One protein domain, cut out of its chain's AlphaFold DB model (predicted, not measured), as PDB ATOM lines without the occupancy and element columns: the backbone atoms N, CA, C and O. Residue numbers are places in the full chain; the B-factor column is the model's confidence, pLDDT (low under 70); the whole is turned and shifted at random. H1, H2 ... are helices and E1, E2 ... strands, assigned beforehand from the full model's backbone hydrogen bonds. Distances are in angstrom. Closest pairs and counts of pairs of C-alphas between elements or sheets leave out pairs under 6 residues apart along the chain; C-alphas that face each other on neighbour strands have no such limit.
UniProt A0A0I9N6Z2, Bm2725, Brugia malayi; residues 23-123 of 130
ATOM      1  N   SER A  23     -36.782 -47.981 -26.190       81.74
ATOM      2  CA  SER A  23     -37.901 -48.257 -27.093       81.74
ATOM      3  C   SER A  23     -37.482 -48.142 -28.561       81.74
ATOM      4  O   SER A  23     -38.325 -47.878 -29.409       81.74
ATOM      5  N   SER A  24     -36.197 -48.346 -28.867       76.34
ATOM      6  CA  SER A  24     -35.604 -48.085 -30.185       76.34
ATOM      7  C   SER A  24     -36.304 -48.815 -31.336       76.34
ATOM      8  O   SER A  24     -36.633 -48.197 -32.340       76.34
ATOM      9  N   LEU A  25     -36.621 -50.106 -31.184       79.30
ATOM     10  CA  LEU A  25     -37.328 -50.880 -32.218       79.30
ATOM     11  C   LEU A  25     -38.731 -50.333 -32.512       79.30
ATOM     12  O   LEU A  25     -39.158 -50.273 -33.661       79.30
ATOM     13  N   ASP A  26     -39.449 -49.944 -31.462       81.97
ATOM     14  CA  ASP A  26     -40.793 -49.385 -31.576       81.97
ATOM     15  C   ASP A  26     -40.724 -47.953 -32.125       81.97
ATOM     16  O   ASP A  26     -41.514 -47.563 -32.975       81.97
ATOM     17  N   PHE A  27     -39.715 -47.183 -31.723       80.77
ATOM     18  CA  PHE A  27     -39.440 -45.864 -32.276       80.77
ATOM     19  C   PHE A  27     -39.208 -45.921 -33.787       80.77
ATOM     20  O   PHE A  27     -39.901 -45.222 -34.522       80.77
ATOM     21  N   GLU A  28     -38.313 -46.794 -34.255       78.06
ATOM     22  CA  GLU A  28     -38.025 -46.970 -35.684       78.06
ATOM     23  C   GLU A  28     -39.269 -47.401 -36.472       78.06
ATOM     24  O   GLU A  28     -39.531 -46.873 -37.551       78.06
ATOM     25  N   ALA A  29     -40.105 -48.284 -35.916       75.41
ATOM     26  CA  ALA A  29     -41.350 -48.699 -36.565       75.41
ATOM     27  C   ALA A  29     -42.371 -47.553 -36.722       75.41
ATOM     28  O   ALA A  29     -43.165 -47.550 -37.664       75.41
ATOM     29  N   TYR A  30     -42.367 -46.579 -35.808       71.94
ATOM     30  CA  TYR A  30     -43.262 -45.413 -35.832       71.94
ATOM     31  C   TYR A  30     -42.616 -44.157 -36.425       71.94
ATOM     32  O   TYR A  30     -43.285 -43.127 -36.578       71.94
ATOM     33  N   LYS A  31     -41.327 -44.216 -36.762       71.84
ATOM     34  CA  LYS A  31     -40.602 -43.151 -37.440       71.84
ATOM     35  C   LYS A  31     -41.066 -43.104 -38.893       71.84
ATOM     36  O   LYS A  31     -40.469 -43.682 -39.794       71.84
ATOM     37  N   ILE A  32     -42.174 -42.404 -39.127       63.97
ATOM     38  CA  ILE A  32     -42.665 -42.150 -40.482       63.97
ATOM     39  C   ILE A  32     -41.797 -41.056 -41.090       63.97
ATOM     40  O   ILE A  32     -41.976 -39.864 -40.842       63.97
ATOM     41  N   CYS A  33     -40.827 -41.523 -41.858       64.75
ATOM     42  CA  CYS A  33     -39.990 -40.736 -42.727       64.75
ATOM     43  C   CYS A  33     -40.531 -40.853 -44.136       64.75
ATOM     44  O   CYS A  33     -40.230 -41.820 -44.829       64.75
ATOM     45  N   ASP A  34     -41.389 -39.916 -44.527       52.98
ATOM     46  CA  ASP A  34     -42.054 -39.998 -45.819       52.98
ATOM     47  C   ASP A  34     -41.012 -39.822 -46.931       52.98
ATOM     48  O   ASP A  34     -40.576 -38.709 -47.211       52.98
ATOM     49  N   GLN A  35     -40.564 -40.922 -47.544       51.37
ATOM     50  CA  GLN A  35     -39.650 -40.913 -48.689       51.37
ATOM     51  C   GLN A  35     -40.399 -40.460 -49.946       51.37
ATOM     52  O   GLN A  35     -40.532 -41.192 -50.925       51.37
ATOM     53  N   VAL A  36     -40.923 -39.240 -49.933       51.83
ATOM     54  CA  VAL A  36     -41.410 -38.618 -51.157       51.83
ATOM     55  C   VAL A  36     -40.173 -38.200 -51.944       51.83
ATOM     56  O   VAL A  36     -39.381 -37.378 -51.483       51.83
ATOM     57  N   ALA A  37     -39.977 -38.798 -53.121       48.97
ATOM     58  CA  ALA A  37     -38.865 -38.449 -53.996       48.97
ATOM     59  C   ALA A  37     -38.838 -36.922 -54.209       48.97
ATOM     60  O   ALA A  37     -39.841 -36.332 -54.608       48.97
ATOM     61  N   ASN A  38     -37.690 -36.299 -53.931       52.06
ATOM     62  CA  ASN A  38     -37.427 -34.854 -54.019       52.06
ATOM     63  C   ASN A  38     -38.039 -33.952 -52.930       52.06
ATOM     64  O   ASN A  38     -37.957 -32.731 -53.059       52.06
ATOM     65  N   VAL A  39     -38.583 -34.501 -51.842       52.57
ATOM     66  CA  VAL A  39     -38.889 -33.716 -50.637       52.57
ATOM     67  C   VAL A  39     -37.959 -34.183 -49.529       52.57
ATOM     68  O   VAL A  39     -37.897 -35.374 -49.229       52.57
ATOM     69  N   THR A  40     -37.212 -33.262 -48.917       48.18
ATOM     70  CA  THR A  40     -36.437 -33.558 -47.710       48.18
ATOM     71  C   THR A  40     -37.429 -33.918 -46.611       48.18
ATOM     72  O   THR A  40     -38.008 -33.044 -45.966       48.18
ATOM     73  N   ALA A  41     -37.698 -35.212 -46.464       57.15
ATOM     74  CA  ALA A  41     -38.563 -35.736 -45.429       57.15
ATOM     75  C   ALA A  41     -38.008 -35.270 -44.091       57.15
ATOM     76  O   ALA A  41     -36.850 -35.541 -43.759       57.15
ATOM     77  N   CYS A  42     -38.809 -34.533 -43.333       66.28
ATOM     78  CA  CYS A  42     -38.402 -34.213 -41.990       66.28
ATOM     79  C   CYS A  42     -38.352 -35.503 -41.162       66.28
ATOM     80  O   CYS A  42     -39.378 -36.084 -40.809       66.28
ATOM     81  N   CYS A  43     -37.130 -35.890 -40.825       65.12
ATOM     82  CA  CYS A  43     -36.798 -37.173 -40.232       65.12
ATOM     83  C   CYS A  43     -35.828 -37.035 -39.073       65.12
ATOM     84  O   CYS A  43     -34.981 -37.901 -38.875       65.12
ATOM     85  N   ASN A  44     -35.924 -35.935 -38.326       66.50
ATOM     86  CA  ASN A  44     -35.058 -35.753 -37.174       66.50
ATOM     87  C   ASN A  44     -35.389 -36.823 -36.129       66.50
ATOM     88  O   ASN A  44     -36.558 -37.021 -35.774       66.50
ATOM     89  N   ASP A  45     -34.340 -37.496 -35.660       72.84
ATOM     90  CA  ASP A  45     -34.388 -38.400 -34.508       72.84
ATOM     91  C   ASP A  45     -34.805 -37.642 -33.249       72.84
ATOM     92  O   ASP A  45     -35.530 -38.165 -32.402       72.84
ATOM     93  N   ASP A  46     -34.454 -36.357 -33.196       80.63
ATOM     94  CA  ASP A  46     -34.923 -35.436 -32.180       80.63
ATOM     95  C   ASP A  46     -36.412 -35.147 -32.374       80.63
ATOM     96  O   ASP A  46     -36.857 -34.550 -33.372       80.63
ATOM     97  N   ARG A  47     -37.200 -35.547 -31.371       86.78
ATOM     98  CA  ARG A  47     -38.652 -35.359 -31.337       86.78
ATOM     99  C   ARG A  47     -39.091 -34.665 -30.065       86.78
ATOM    100  O   ARG A  47     -38.673 -34.999 -28.959       86.78
ATOM    101  N   MET A  48     -39.975 -33.694 -30.239       89.39
ATOM    102  CA  MET A  48     -40.666 -33.037 -29.148       89.39
ATOM    103  C   MET A  48     -41.745 -33.976 -28.617       89.39
ATOM    104  O   MET A  48     -42.665 -34.363 -29.348       89.39
ATOM    105  N   LEU A  49     -41.651 -34.295 -27.332       90.53
ATOM    106  CA  LEU A  49     -42.616 -35.104 -26.602       90.53
ATOM    107  C   LEU A  49     -43.144 -34.310 -25.404       90.53
ATOM    108  O   LEU A  49     -42.569 -33.305 -24.988       90.53
ATOM    109  N   PHE A  50     -44.236 -34.792 -24.824       93.13
ATOM    110  CA  PHE A  50     -44.719 -34.331 -23.536       93.13
ATOM    111  C   PHE A  50     -44.671 -35.498 -22.554       93.13
ATOM    112  O   PHE A  50     -45.223 -36.563 -22.809       93.13
ATOM    113  N   GLN A  51     -44.022 -35.316 -21.414       92.80
ATOM    114  CA  GLN A  51     -44.115 -36.245 -20.298       92.80
ATOM    115  C   GLN A  51     -45.387 -35.919 -19.522       92.80
ATOM    116  O   GLN A  51     -45.476 -34.869 -18.888       92.80
ATOM    117  N   CYS A  52     -46.391 -36.790 -19.630       93.99
ATOM    118  CA  CYS A  52     -47.685 -36.616 -18.980       93.99
ATOM    119  C   CYS A  52     -47.856 -37.590 -17.812       93.99
ATOM    120  O   CYS A  52     -47.638 -38.791 -17.972       93.99
ATOM    121  N   SER A  53     -48.311 -37.088 -16.668       93.84
ATOM    122  CA  SER A  53     -48.592 -37.865 -15.459       93.84
ATOM    123  C   SER A  53     -49.921 -37.445 -14.827       93.84
ATOM    124  O   SER A  53     -50.391 -36.316 -14.989       93.84
ATOM    125  N   VAL A  54     -50.563 -38.376 -14.118       93.94
ATOM    126  CA  VAL A  54     -51.766 -38.074 -13.336       93.94
ATOM    127  C   VAL A  54     -51.345 -37.396 -12.036       93.94
ATOM    128  O   VAL A  54     -50.429 -37.862 -11.365       93.94
ATOM    129  N   MET A  55     -52.008 -36.296 -11.679       92.80
ATOM    130  CA  MET A  55     -51.662 -35.510 -10.489       92.80
ATOM    131  C   MET A  55     -52.093 -36.184  -9.182       92.80
ATOM    132  O   MET A  55     -51.450 -36.004  -8.151       92.80
ATOM    133  N   GLU A  56     -53.191 -36.941  -9.204       86.27
ATOM    134  CA  GLU A  56     -53.644 -37.702  -8.041       86.27
ATOM    135  C   GLU A  56     -52.994 -39.087  -8.004       86.27
ATOM    136  O   GLU A  56     -53.131 -39.882  -8.940       86.27
ATOM    137  N   GLY A  57     -52.354 -39.401  -6.874       75.60
ATOM    138  CA  GLY A  57     -51.926 -40.761  -6.560       75.60
ATOM    139  C   GLY A  57     -53.115 -41.727  -6.474       75.60
ATOM    140  O   GLY A  57     -54.243 -41.324  -6.192       75.60
ATOM    141  N   ASN A  58     -52.857 -43.018  -6.695       72.68
ATOM    142  CA  ASN A  58     -53.845 -44.109  -6.618       72.68
ATOM    143  C   ASN A  58     -54.961 -44.071  -7.677       72.68
ATOM    144  O   ASN A  58     -56.084 -44.508  -7.421       72.68
ATOM    145  N   THR A  59     -54.669 -43.577  -8.881       81.90
ATOM    146  CA  THR A  59     -55.571 -43.715 -10.032       81.90
ATOM    147  C   THR A  59     -54.986 -44.680 -11.062       81.90
ATOM    148  O   THR A  59     -53.793 -44.654 -11.342       81.90
ATOM    149  N   ASN A  60     -55.835 -45.523 -11.658       88.06
ATOM    150  CA  ASN A  60     -55.446 -46.461 -12.724       88.06
ATOM    151  C   ASN A  60     -55.639 -45.851 -14.125       88.06
ATOM    152  O   ASN A  60     -55.883 -46.567 -15.100       88.06
ATOM    153  N   VAL A  61     -55.598 -44.520 -14.218       92.48
ATOM    154  CA  VAL A  61     -55.819 -43.801 -15.473       92.48
ATOM    155  C   VAL A  61     -54.613 -44.018 -16.372       92.48
ATOM    156  O   VAL A  61     -53.485 -43.689 -16.014       92.48
ATOM    157  N   THR A  62     -54.856 -44.575 -17.554       93.76
ATOM    158  CA  THR A  62     -53.808 -44.792 -18.552       93.76
ATOM    159  C   THR A  62     -53.813 -43.636 -19.539       93.76
ATOM    160  O   THR A  62     -54.862 -43.268 -20.071       93.76
ATOM    161  N   ILE A  63     -52.633 -43.071 -19.783       94.07
ATOM    162  CA  ILE A  63     -52.419 -41.954 -20.700       94.07
ATOM    163  C   ILE A  63     -51.713 -42.498 -21.941       94.07
ATOM    164  O   ILE A  63     -50.622 -43.055 -21.835       94.07
ATOM    165  N   VAL A  64     -52.316 -42.321 -23.114       94.01
ATOM    166  CA  VAL A  64     -51.705 -42.672 -24.403       94.01
ATOM    167  C   VAL A  64     -51.572 -41.414 -25.251       94.01
ATOM    168  O   VAL A  64     -52.483 -40.588 -25.285       94.01
ATOM    169  N   GLN A  65     -50.432 -41.255 -25.918       92.59
ATOM    170  CA  GLN A  65     -50.133 -40.099 -26.760       92.59
ATOM    171  C   GLN A  65     -50.071 -40.484 -28.239       92.59
ATOM    172  O   GLN A  65     -49.632 -41.578 -28.584       92.59
ATOM    173  N   TYR A  66     -50.503 -39.566 -29.104       91.85
ATOM    174  CA  TYR A  66     -50.491 -39.719 -30.558       91.85
ATOM    175  C   TYR A  66     -49.976 -38.432 -31.228       91.85
ATOM    176  O   TYR A  66     -50.613 -37.390 -31.063       91.85
ATOM    177  N   PRO A  67     -48.870 -38.470 -31.992       89.78
ATOM    178  CA  PRO A  67     -48.016 -39.635 -32.232       89.78
ATOM    179  C   PRO A  67     -47.355 -40.130 -30.938       89.78
ATOM    180  O   PRO A  67     -47.041 -39.329 -30.060       89.78
ATOM    181  N   LYS A  68     -47.133 -41.446 -30.830       88.71
ATOM    182  CA  LYS A  68     -46.591 -42.093 -29.621       88.71
ATOM    183  C   LYS A  68     -45.252 -41.508 -29.175       88.71
ATOM    184  O   LYS A  68     -45.040 -41.295 -27.987       88.71
ATOM    185  N   PHE A  69     -44.395 -41.204 -30.144       88.38
ATOM    186  CA  PHE A  69     -43.066 -40.623 -29.944       88.38
ATOM    187  C   PHE A  69     -43.029 -39.124 -30.265       88.38
ATOM    188  O   PHE A  69     -41.974 -38.559 -30.536       88.38
ATOM    189  N   GLY A  70     -44.190 -38.463 -30.258       89.59
ATOM    190  CA  GLY A  70     -44.281 -37.034 -30.510       89.59
ATOM    191  C   GLY A  70     -43.947 -36.655 -31.950       89.59
ATOM    192  O   GLY A  70     -44.043 -37.461 -32.885       89.59
ATOM    193  N   TYR A  71     -43.571 -35.399 -32.146       89.02
ATOM    194  CA  TYR A  71     -43.351 -34.825 -33.472       89.02
ATOM    195  C   TYR A  71     -41.910 -34.334 -33.640       89.02
ATOM    196  O   TYR A  71     -41.290 -33.917 -32.666       89.02
ATOM    197  N   PRO A  72     -41.356 -34.385 -34.858       87.96
ATOM    198  CA  PRO A  72     -39.963 -34.029 -35.098       87.96
ATOM    199  C   PRO A  72     -39.706 -32.526 -34.914       87.96
ATOM    200  O   PRO A  72     -40.596 -31.697 -35.109       87.96
ATOM    201  N   TYR A  73     -38.472 -32.154 -34.575       88.67
ATOM    202  CA  TYR A  73     -38.103 -30.748 -34.339       88.67
ATOM    203  C   TYR A  73     -38.066 -29.865 -35.600       88.67
ATOM    204  O   TYR A  73     -38.141 -28.646 -35.493       88.67
ATOM    205  N   CYS A  74     -38.030 -30.443 -36.797       86.32
ATOM    206  CA  CYS A  74     -38.003 -29.706 -38.070       86.32
ATOM    207  C   CYS A  74     -39.200 -28.782 -38.342       86.32
ATOM    208  O   CYS A  74     -39.164 -27.988 -39.277       86.32
ATOM    209  N   PHE A  75     -40.296 -28.925 -37.589       88.19
ATOM    210  CA  PHE A  75     -41.424 -28.004 -37.687       88.19
ATOM    211  C   PHE A  75     -41.030 -26.606 -37.188       88.19
ATOM    212  O   PHE A  75     -41.748 -25.638 -37.433       88.19
ATOM    213  N   TYR A  76     -39.890 -26.498 -36.503       90.67
ATOM    214  CA  TYR A  76     -39.285 -25.258 -36.057       90.67
ATOM    215  C   TYR A  76     -38.070 -24.880 -36.926       90.67
ATOM    216  O   TYR A  76     -37.385 -25.758 -37.448       90.67
ATOM    217  N   PRO A  77     -37.757 -23.578 -37.044       92.66
ATOM    218  CA  PRO A  77     -38.504 -22.468 -36.465       92.66
ATOM    219  C   PRO A  77     -39.757 -22.121 -37.274       92.66
ATOM    220  O   PRO A  77     -39.854 -22.352 -38.479       92.66
ATOM    221  N   PHE A  78     -40.732 -21.520 -36.596       91.38
ATOM    222  CA  PHE A  78     -41.848 -20.882 -37.281       91.38
ATOM    223  C   PHE A  78     -41.404 -19.514 -37.816       91.38
ATOM    224  O   PHE A  78     -41.009 -18.653 -37.039       91.38
ATOM    225  N   ASN A  79     -41.523 -19.297 -39.123       92.74
ATOM    226  CA  ASN A  79     -41.052 -18.106 -39.834       92.74
ATOM    227  C   ASN A  79     -42.190 -17.375 -40.572       92.74
ATOM    228  O   ASN A  79     -41.955 -16.768 -41.612       92.74
ATOM    229  N   ASN A  80     -43.430 -17.428 -40.061       90.25
ATOM    230  CA  ASN A  80     -44.619 -16.879 -40.743       90.25
ATOM    231  C   ASN A  80     -44.852 -17.437 -42.160       90.25
ATOM    232  O   ASN A  80     -45.518 -16.805 -42.971       90.25
ATOM    233  N   GLN A  81     -44.334 -18.626 -42.462       91.12
ATOM    234  CA  GLN A  81     -44.542 -19.258 -43.756       91.12
ATOM    235  C   GLN A  81     -46.020 -19.628 -43.957       91.12
ATOM    236  O   GLN A  81     -46.664 -20.195 -43.063       91.12
ATOM    237  N   ASP A  82     -46.546 -19.311 -45.141       92.21
ATOM    238  CA  ASP A  82     -47.921 -19.631 -45.513       92.21
ATOM    239  C   ASP A  82     -48.162 -21.142 -45.472       92.21
ATOM    240  O   ASP A  82     -47.302 -21.953 -45.816       92.21
ATOM    241  N   GLY A  83     -49.345 -21.529 -44.998       90.36
ATOM    242  CA  GLY A  83     -49.707 -22.937 -44.843       90.36
ATOM    243  C   GLY A  83     -49.026 -23.654 -43.671       90.36
ATOM    244  O   GLY A  83     -49.205 -24.861 -43.532       90.36
ATOM    245  N   TYR A  84     -48.289 -22.957 -42.790       89.82
ATOM    246  CA  TYR A  84     -47.666 -23.602 -41.631       89.82
ATOM    247  C   TYR A  84     -48.683 -24.275 -40.696       89.82
ATOM    248  O   TYR A  84     -49.405 -23.625 -39.918       89.82
ATOM    249  N   MET A  85     -48.652 -25.606 -40.704       88.76
ATOM    250  CA  MET A  85     -49.385 -26.455 -39.777       88.76
ATOM    251  C   MET A  85     -48.525 -26.722 -38.547       88.76
ATOM    252  O   MET A  85     -47.518 -27.420 -38.605       88.76
ATOM    253  N   GLN A  86     -48.937 -26.153 -37.417       89.40
ATOM    254  CA  GLN A  86     -48.254 -26.402 -36.158       89.40
ATOM    255  C   GLN A  86     -48.450 -27.856 -35.728       89.40
ATOM    256  O   GLN A  86     -49.600 -28.304 -35.669       89.40
ATOM    257  N   PRO A  87     -47.370 -28.563 -35.365       91.75
ATOM    258  CA  PRO A  87     -47.489 -29.921 -34.878       91.75
ATOM    259  C   PRO A  87     -48.182 -29.950 -33.511       91.75
ATOM    260  O   PRO A  87     -48.096 -29.012 -32.711       91.75
ATOM    261  N   PHE A  88     -48.882 -31.043 -33.243       93.35
ATOM    262  CA  PHE A  88     -49.574 -31.272 -31.982       93.35
ATOM    263  C   PHE A  88     -49.490 -32.746 -31.590       93.35
ATOM    264  O   PHE A  88     -49.330 -33.624 -32.436       93.35
ATOM    265  N   VAL A  89     -49.637 -33.010 -30.294       93.69
ATOM    266  CA  VAL A  89     -49.805 -34.350 -29.731       93.69
ATOM    267  C   VAL A  89     -51.212 -34.463 -29.159       93.69
ATOM    268  O   VAL A  89     -51.680 -33.618 -28.392       93.69
ATOM    269  N   MET A  90     -51.933 -35.503 -29.537       94.62
ATOM    270  CA  MET A  90     -53.203 -35.864 -28.927       94.62
ATOM    271  C   MET A  90     -52.956 -36.764 -27.728       94.62
ATOM    272  O   MET A  90     -52.068 -37.608 -27.751       94.62
ATOM    273  N   ILE A  91     -53.762 -36.582 -26.687       94.17
ATOM    274  CA  ILE A  91     -53.752 -37.446 -25.512       94.17
ATOM    275  C   ILE A  91     -55.091 -38.165 -25.473       94.17
ATOM    276  O   ILE A  91     -56.136 -37.516 -25.570       94.17
ATOM    277  N   GLN A  92     -55.051 -39.476 -25.308       94.10
ATOM    278  CA  GLN A  92     -56.205 -40.307 -25.030       94.10
ATOM    279  C   GLN A  92     -56.092 -40.843 -23.606       94.10
ATOM    280  O   GLN A  92     -55.044 -41.341 -23.195       94.10
ATOM    281  N   LEU A  93     -57.179 -40.711 -22.854       93.37
ATOM    282  CA  LEU A  93     -57.265 -41.166 -21.474       93.37
ATOM    283  C   LEU A  93     -58.172 -42.388 -21.406       93.37
ATOM    284  O   LEU A  93     -59.284 -42.370 -21.936       93.37
ATOM    285  N   PHE A  94     -57.704 -43.424 -20.722       94.01
ATOM    286  CA  PHE A  94     -58.463 -44.637 -20.443       94.01
ATOM    287  C   PHE A  94     -58.682 -44.790 -18.938       94.01
ATOM    288  O   PHE A  94     -57.932 -44.238 -18.133       94.01
ATOM    289  N   ASN A  95     -59.705 -45.562 -18.563       93.02
ATOM    290  CA  ASN A  95     -60.037 -45.887 -17.170       93.02
ATOM    291  C   ASN A  95     -60.333 -44.660 -16.287       93.02
ATOM    292  O   ASN A  95     -60.075 -44.673 -15.084       93.02
ATOM    293  N   LEU A  96     -60.883 -43.592 -16.874       90.82
ATOM    294  CA  LEU A  96     -61.406 -42.470 -16.098       90.82
ATOM    295  C   LEU A  96     -62.574 -42.944 -15.224       90.82
ATOM    296  O   LEU A  96     -63.446 -43.685 -15.680       90.82
ATOM    297  N   ILE A  97     -62.594 -42.499 -13.969       89.53
ATOM    298  CA  ILE A  97     -63.663 -42.823 -13.022       89.53
ATOM    299  C   ILE A  97     -64.821 -41.838 -13.247       89.53
ATOM    300  O   ILE A  97     -64.603 -40.626 -13.172       89.53
ATOM    301  N   PRO A  98     -66.052 -42.315 -13.507       90.67
ATOM    302  CA  PRO A  98     -67.201 -41.434 -13.667       90.67
ATOM    303  C   PRO A  98     -67.474 -40.556 -12.451       90.67
ATOM    304  O   PRO A  98     -67.403 -41.019 -11.314       90.67
ATOM    305  N   ASN A  99     -67.839 -39.300 -12.713       89.39
ATOM    306  CA  ASN A  99     -68.114 -38.259 -11.717       89.39
ATOM    307  C   ASN A  99     -66.922 -37.981 -10.780       89.39
ATOM    308  O   ASN A  99     -67.103 -37.518  -9.654       89.39
ATOM    309  N   LYS A 100     -65.699 -38.294 -11.229       89.57
ATOM    310  CA  LYS A 100     -64.455 -37.934 -10.550       89.57
ATOM    311  C   LYS A 100     -63.607 -37.068 -11.473       89.57
ATOM    312  O   LYS A 100     -63.244 -37.471 -12.581       89.57
ATOM    313  N   ARG A 101     -63.242 -35.887 -10.981       91.71
ATOM    314  CA  ARG A 101     -62.324 -34.984 -11.668       91.71
ATOM    315  C   ARG A 101     -60.894 -35.522 -11.574       91.71
ATOM    316  O   ARG A 101     -60.404 -35.800 -10.488       91.71
ATOM    317  N   THR A 102     -60.231 -35.665 -12.715       92.72
ATOM    318  CA  THR A 102     -58.850 -36.150 -12.839       92.72
ATOM    319  C   THR A 102     -57.984 -35.058 -13.458       92.72
ATOM    320  O   THR A 102     -58.315 -34.535 -14.524       92.72
ATOM    321  N   GLY A 103     -56.887 -34.699 -12.793       93.99
ATOM    322  CA  GLY A 103     -55.891 -33.758 -13.310       93.99
ATOM    323  C   GLY A 103     -54.724 -34.489 -13.963       93.99
ATOM    324  O   GLY A 103     -54.161 -35.404 -13.363       93.99
ATOM    325  N   ILE A 104     -54.353 -34.080 -15.171       94.67
ATOM    326  CA  ILE A 104     -53.170 -34.553 -15.895       94.67
ATOM    327  C   ILE A 104     -52.202 -33.384 -16.034       94.67
ATOM    328  O   ILE A 104     -52.581 -32.333 -16.553       94.67
ATOM    329  N   GLN A 105     -50.961 -33.570 -15.599       95.20
ATOM    330  CA  GLN A 105     -49.876 -32.624 -15.823       95.20
ATOM    331  C   GLN A 105     -49.008 -33.128 -16.973       95.20
ATOM    332  O   GLN A 105     -48.580 -34.274 -16.957       95.20
ATOM    333  N   CYS A 106     -48.740 -32.277 -17.959       95.68
ATOM    334  CA  CYS A 106     -47.881 -32.574 -19.099       95.68
ATOM    335  C   CYS A 106     -46.747 -31.551 -19.197       95.68
ATOM    336  O   CYS A 106     -47.004 -30.346 -19.186       95.68
ATOM    337  N   VAL A 107     -45.510 -32.024 -19.325       94.91
ATOM    338  CA  VAL A 107     -44.299 -31.195 -19.414       94.91
ATOM    339  C   VAL A 107     -43.577 -31.487 -20.735       94.91
ATOM    340  O   VAL A 107     -43.356 -32.660 -21.031       94.91
ATOM    341  N   PRO A 108     -43.229 -30.480 -21.555       93.97
ATOM    342  CA  PRO A 108     -42.426 -30.687 -22.759       93.97
ATOM    343  C   PRO A 108     -41.047 -31.260 -22.418       93.97
ATOM    344  O   PRO A 108     -40.453 -30.885 -21.410       93.97
ATOM    345  N   THR A 109     -40.513 -32.135 -23.269       92.12
ATOM    346  CA  THR A 109     -39.180 -32.722 -23.053       92.12
ATOM    347  C   THR A 109     -38.027 -31.766 -23.357       92.12
ATOM    348  O   THR A 109     -36.936 -31.958 -22.817       92.12
ATOM    349  N   ALA A 110     -38.257 -30.734 -24.174       92.21
ATOM    350  CA  ALA A 110     -37.254 -29.716 -24.477       92.21
ATOM    351  C   ALA A 110     -36.755 -29.021 -23.195       92.21
ATOM    352  O   ALA A 110     -37.591 -28.501 -22.444       92.21
ATOM    353  N   PRO A 111     -35.432 -29.004 -22.929       92.10
ATOM    354  CA  PRO A 111     -34.858 -28.462 -21.694       92.10
ATOM    355  C   PRO A 111     -35.317 -27.041 -21.355       92.10
ATOM    356  O   PRO A 111     -35.742 -26.774 -20.229       92.10
ATOM    357  N   ASP A 112     -35.335 -26.153 -22.346       93.39
ATOM    358  CA  ASP A 112     -35.735 -24.753 -22.204       93.39
ATOM    359  C   ASP A 112     -37.233 -24.563 -21.884       93.39
ATOM    360  O   ASP A 112     -37.652 -23.508 -21.398       93.39
ATOM    361  N   LEU A 113     -38.051 -25.599 -22.092       92.68
ATOM    362  CA  LEU A 113     -39.487 -25.600 -21.823       92.68
ATOM    363  C   LEU A 113     -39.893 -26.400 -20.582       92.68
ATOM    364  O   LEU A 113     -41.074 -26.386 -20.234       92.68
ATOM    365  N   GLN A 114     -38.969 -27.045 -19.865       88.16
ATOM    366  CA  GLN A 114     -39.320 -27.909 -18.724       88.16
ATOM    367  C   GLN A 114     -40.024 -27.162 -17.578       88.16
ATOM    368  O   GLN A 114     -40.838 -27.739 -16.859       88.16
ATOM    369  N   ALA A 115     -39.797 -25.852 -17.436       88.89
ATOM    370  CA  ALA A 115     -40.516 -25.017 -16.470       88.89
ATOM    371  C   ALA A 115     -41.987 -24.741 -16.864       88.89
ATOM    372  O   ALA A 115     -42.756 -24.174 -16.084       88.89
ATOM    373  N   ARG A 116     -42.397 -25.096 -18.087       88.54
ATOM    374  CA  ARG A 116     -43.733 -24.843 -18.635       88.54
ATOM    375  C   ARG A 116     -44.557 -26.126 -18.592       88.54
ATOM    376  O   ARG A 116     -44.576 -26.897 -19.543       88.54
ATOM    377  N   SER A 117     -45.280 -26.333 -17.493       88.89
ATOM    378  CA  SER A 117     -46.245 -27.434 -17.396       88.89
ATOM    379  C   SER A 117     -47.645 -27.017 -17.855       88.89
ATOM    380  O   SER A 117     -48.099 -25.897 -17.615       88.89
ATOM    381  N   LEU A 118     -48.331 -27.938 -18.526       91.54
ATOM    382  CA  LEU A 118     -49.736 -27.838 -18.902       91.54
ATOM    383  C   LEU A 118     -50.541 -28.730 -17.964       91.54
ATOM    384  O   LEU A 118     -50.289 -29.930 -17.892       91.54
ATOM    385  N   ILE A 119     -51.519 -28.156 -17.268       92.98
ATOM    386  CA  ILE A 119     -52.445 -28.916 -16.427       92.98
ATOM    387  C   ILE A 119     -53.793 -28.982 -17.133       92.98
ATOM    388  O   ILE A 119     -54.397 -27.957 -17.451       92.98
ATOM    389  N   LEU A 120     -54.264 -30.199 -17.370       92.35
ATOM    390  CA  LEU A 120     -55.531 -30.489 -18.020       92.35
ATOM    391  C   LEU A 120     -56.439 -31.228 -17.040       92.35
ATOM    392  O   LEU A 120     -56.040 -32.229 -16.449       92.35
ATOM    393  N   TRP A 121     -57.667 -30.749 -16.882       92.53
ATOM    394  CA  TRP A 121     -58.664 -31.374 -16.017       92.53
ATOM    395  C   TRP A 121     -59.718 -32.088 -16.853       92.53
ATOM    396  O   TRP A 121     -60.269 -31.503 -17.783       92.53
ATOM    397  N   PHE A 122     -60.021 -33.327 -16.482       91.82
ATOM    398  CA  PHE A 122     -60.999 -34.166 -17.158       91.82
ATOM    399  C   PHE A 122     -62.001 -34.721 -16.159       91.82
ATOM    400  O   PHE A 122     -61.638 -35.131 -15.061       91.82
ATOM    401  N   GLU A 123     -63.261 -34.774 -16.561       90.84
ATOM    402  CA  GLU A 123     -64.324 -35.425 -15.813       90.84
ATOM    403  C   GLU A 123     -65.302 -36.012 -16.824       90.84
ATOM    404  O   GLU A 123     -65.756 -35.318 -17.737       90.84
TER     405      GLU A 123
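AT A GLANCE: This is residues 23 to 123 of the 130 residues of the protein "Bm2725" of Brugia malayi (UniProt A0A0I9N6Z2). There is little regular structure: the sheet E1 - E4 - E5 and the hairpin E2 - E3 gather toward one end, residues 31 to 49 and 67 to 89 loop away toward the other, and helix H1 sits off to one side. Along the 101 printed residues come H1 E1 E2 E3 E4 E5, holding 35 residues, class mixed; both sheets are antiparallel. The whole is loose, radius of gyration of the C-alphas 16.3 A, and elongated, spanning 52 by 32 by 25 A.

HOW THE PARTS SIT: H1, residues 23 to 30, has every O i to N i+4 pair within hydrogen-bond range and is not on the sheet of E1, residues 50 to 54, E4, residues 102 to 108, and E5, residues 118 to 122. Within hydrogen-bond range are N 51 and O 107, 2.8 A, and N 104 and O 120, 2.8 A. In the hairpin of E2, residues 62 to 66, and E3, residues 90 to 94, N 64 and O 92 are 2.9 A apart.

IN THESE COORDINATES: H1 begins at C-alpha 23 (-37.901, -48.257, -27.093). E4 is 19.9 A long. E5 ends at C-alpha 122 (-60.999, -34.166, -17.158).

THE WHOLE: The printed part has no cut. The links H1 to E1 and E2 to E3 are long. Residues 32 to 44 have pLDDT under 70.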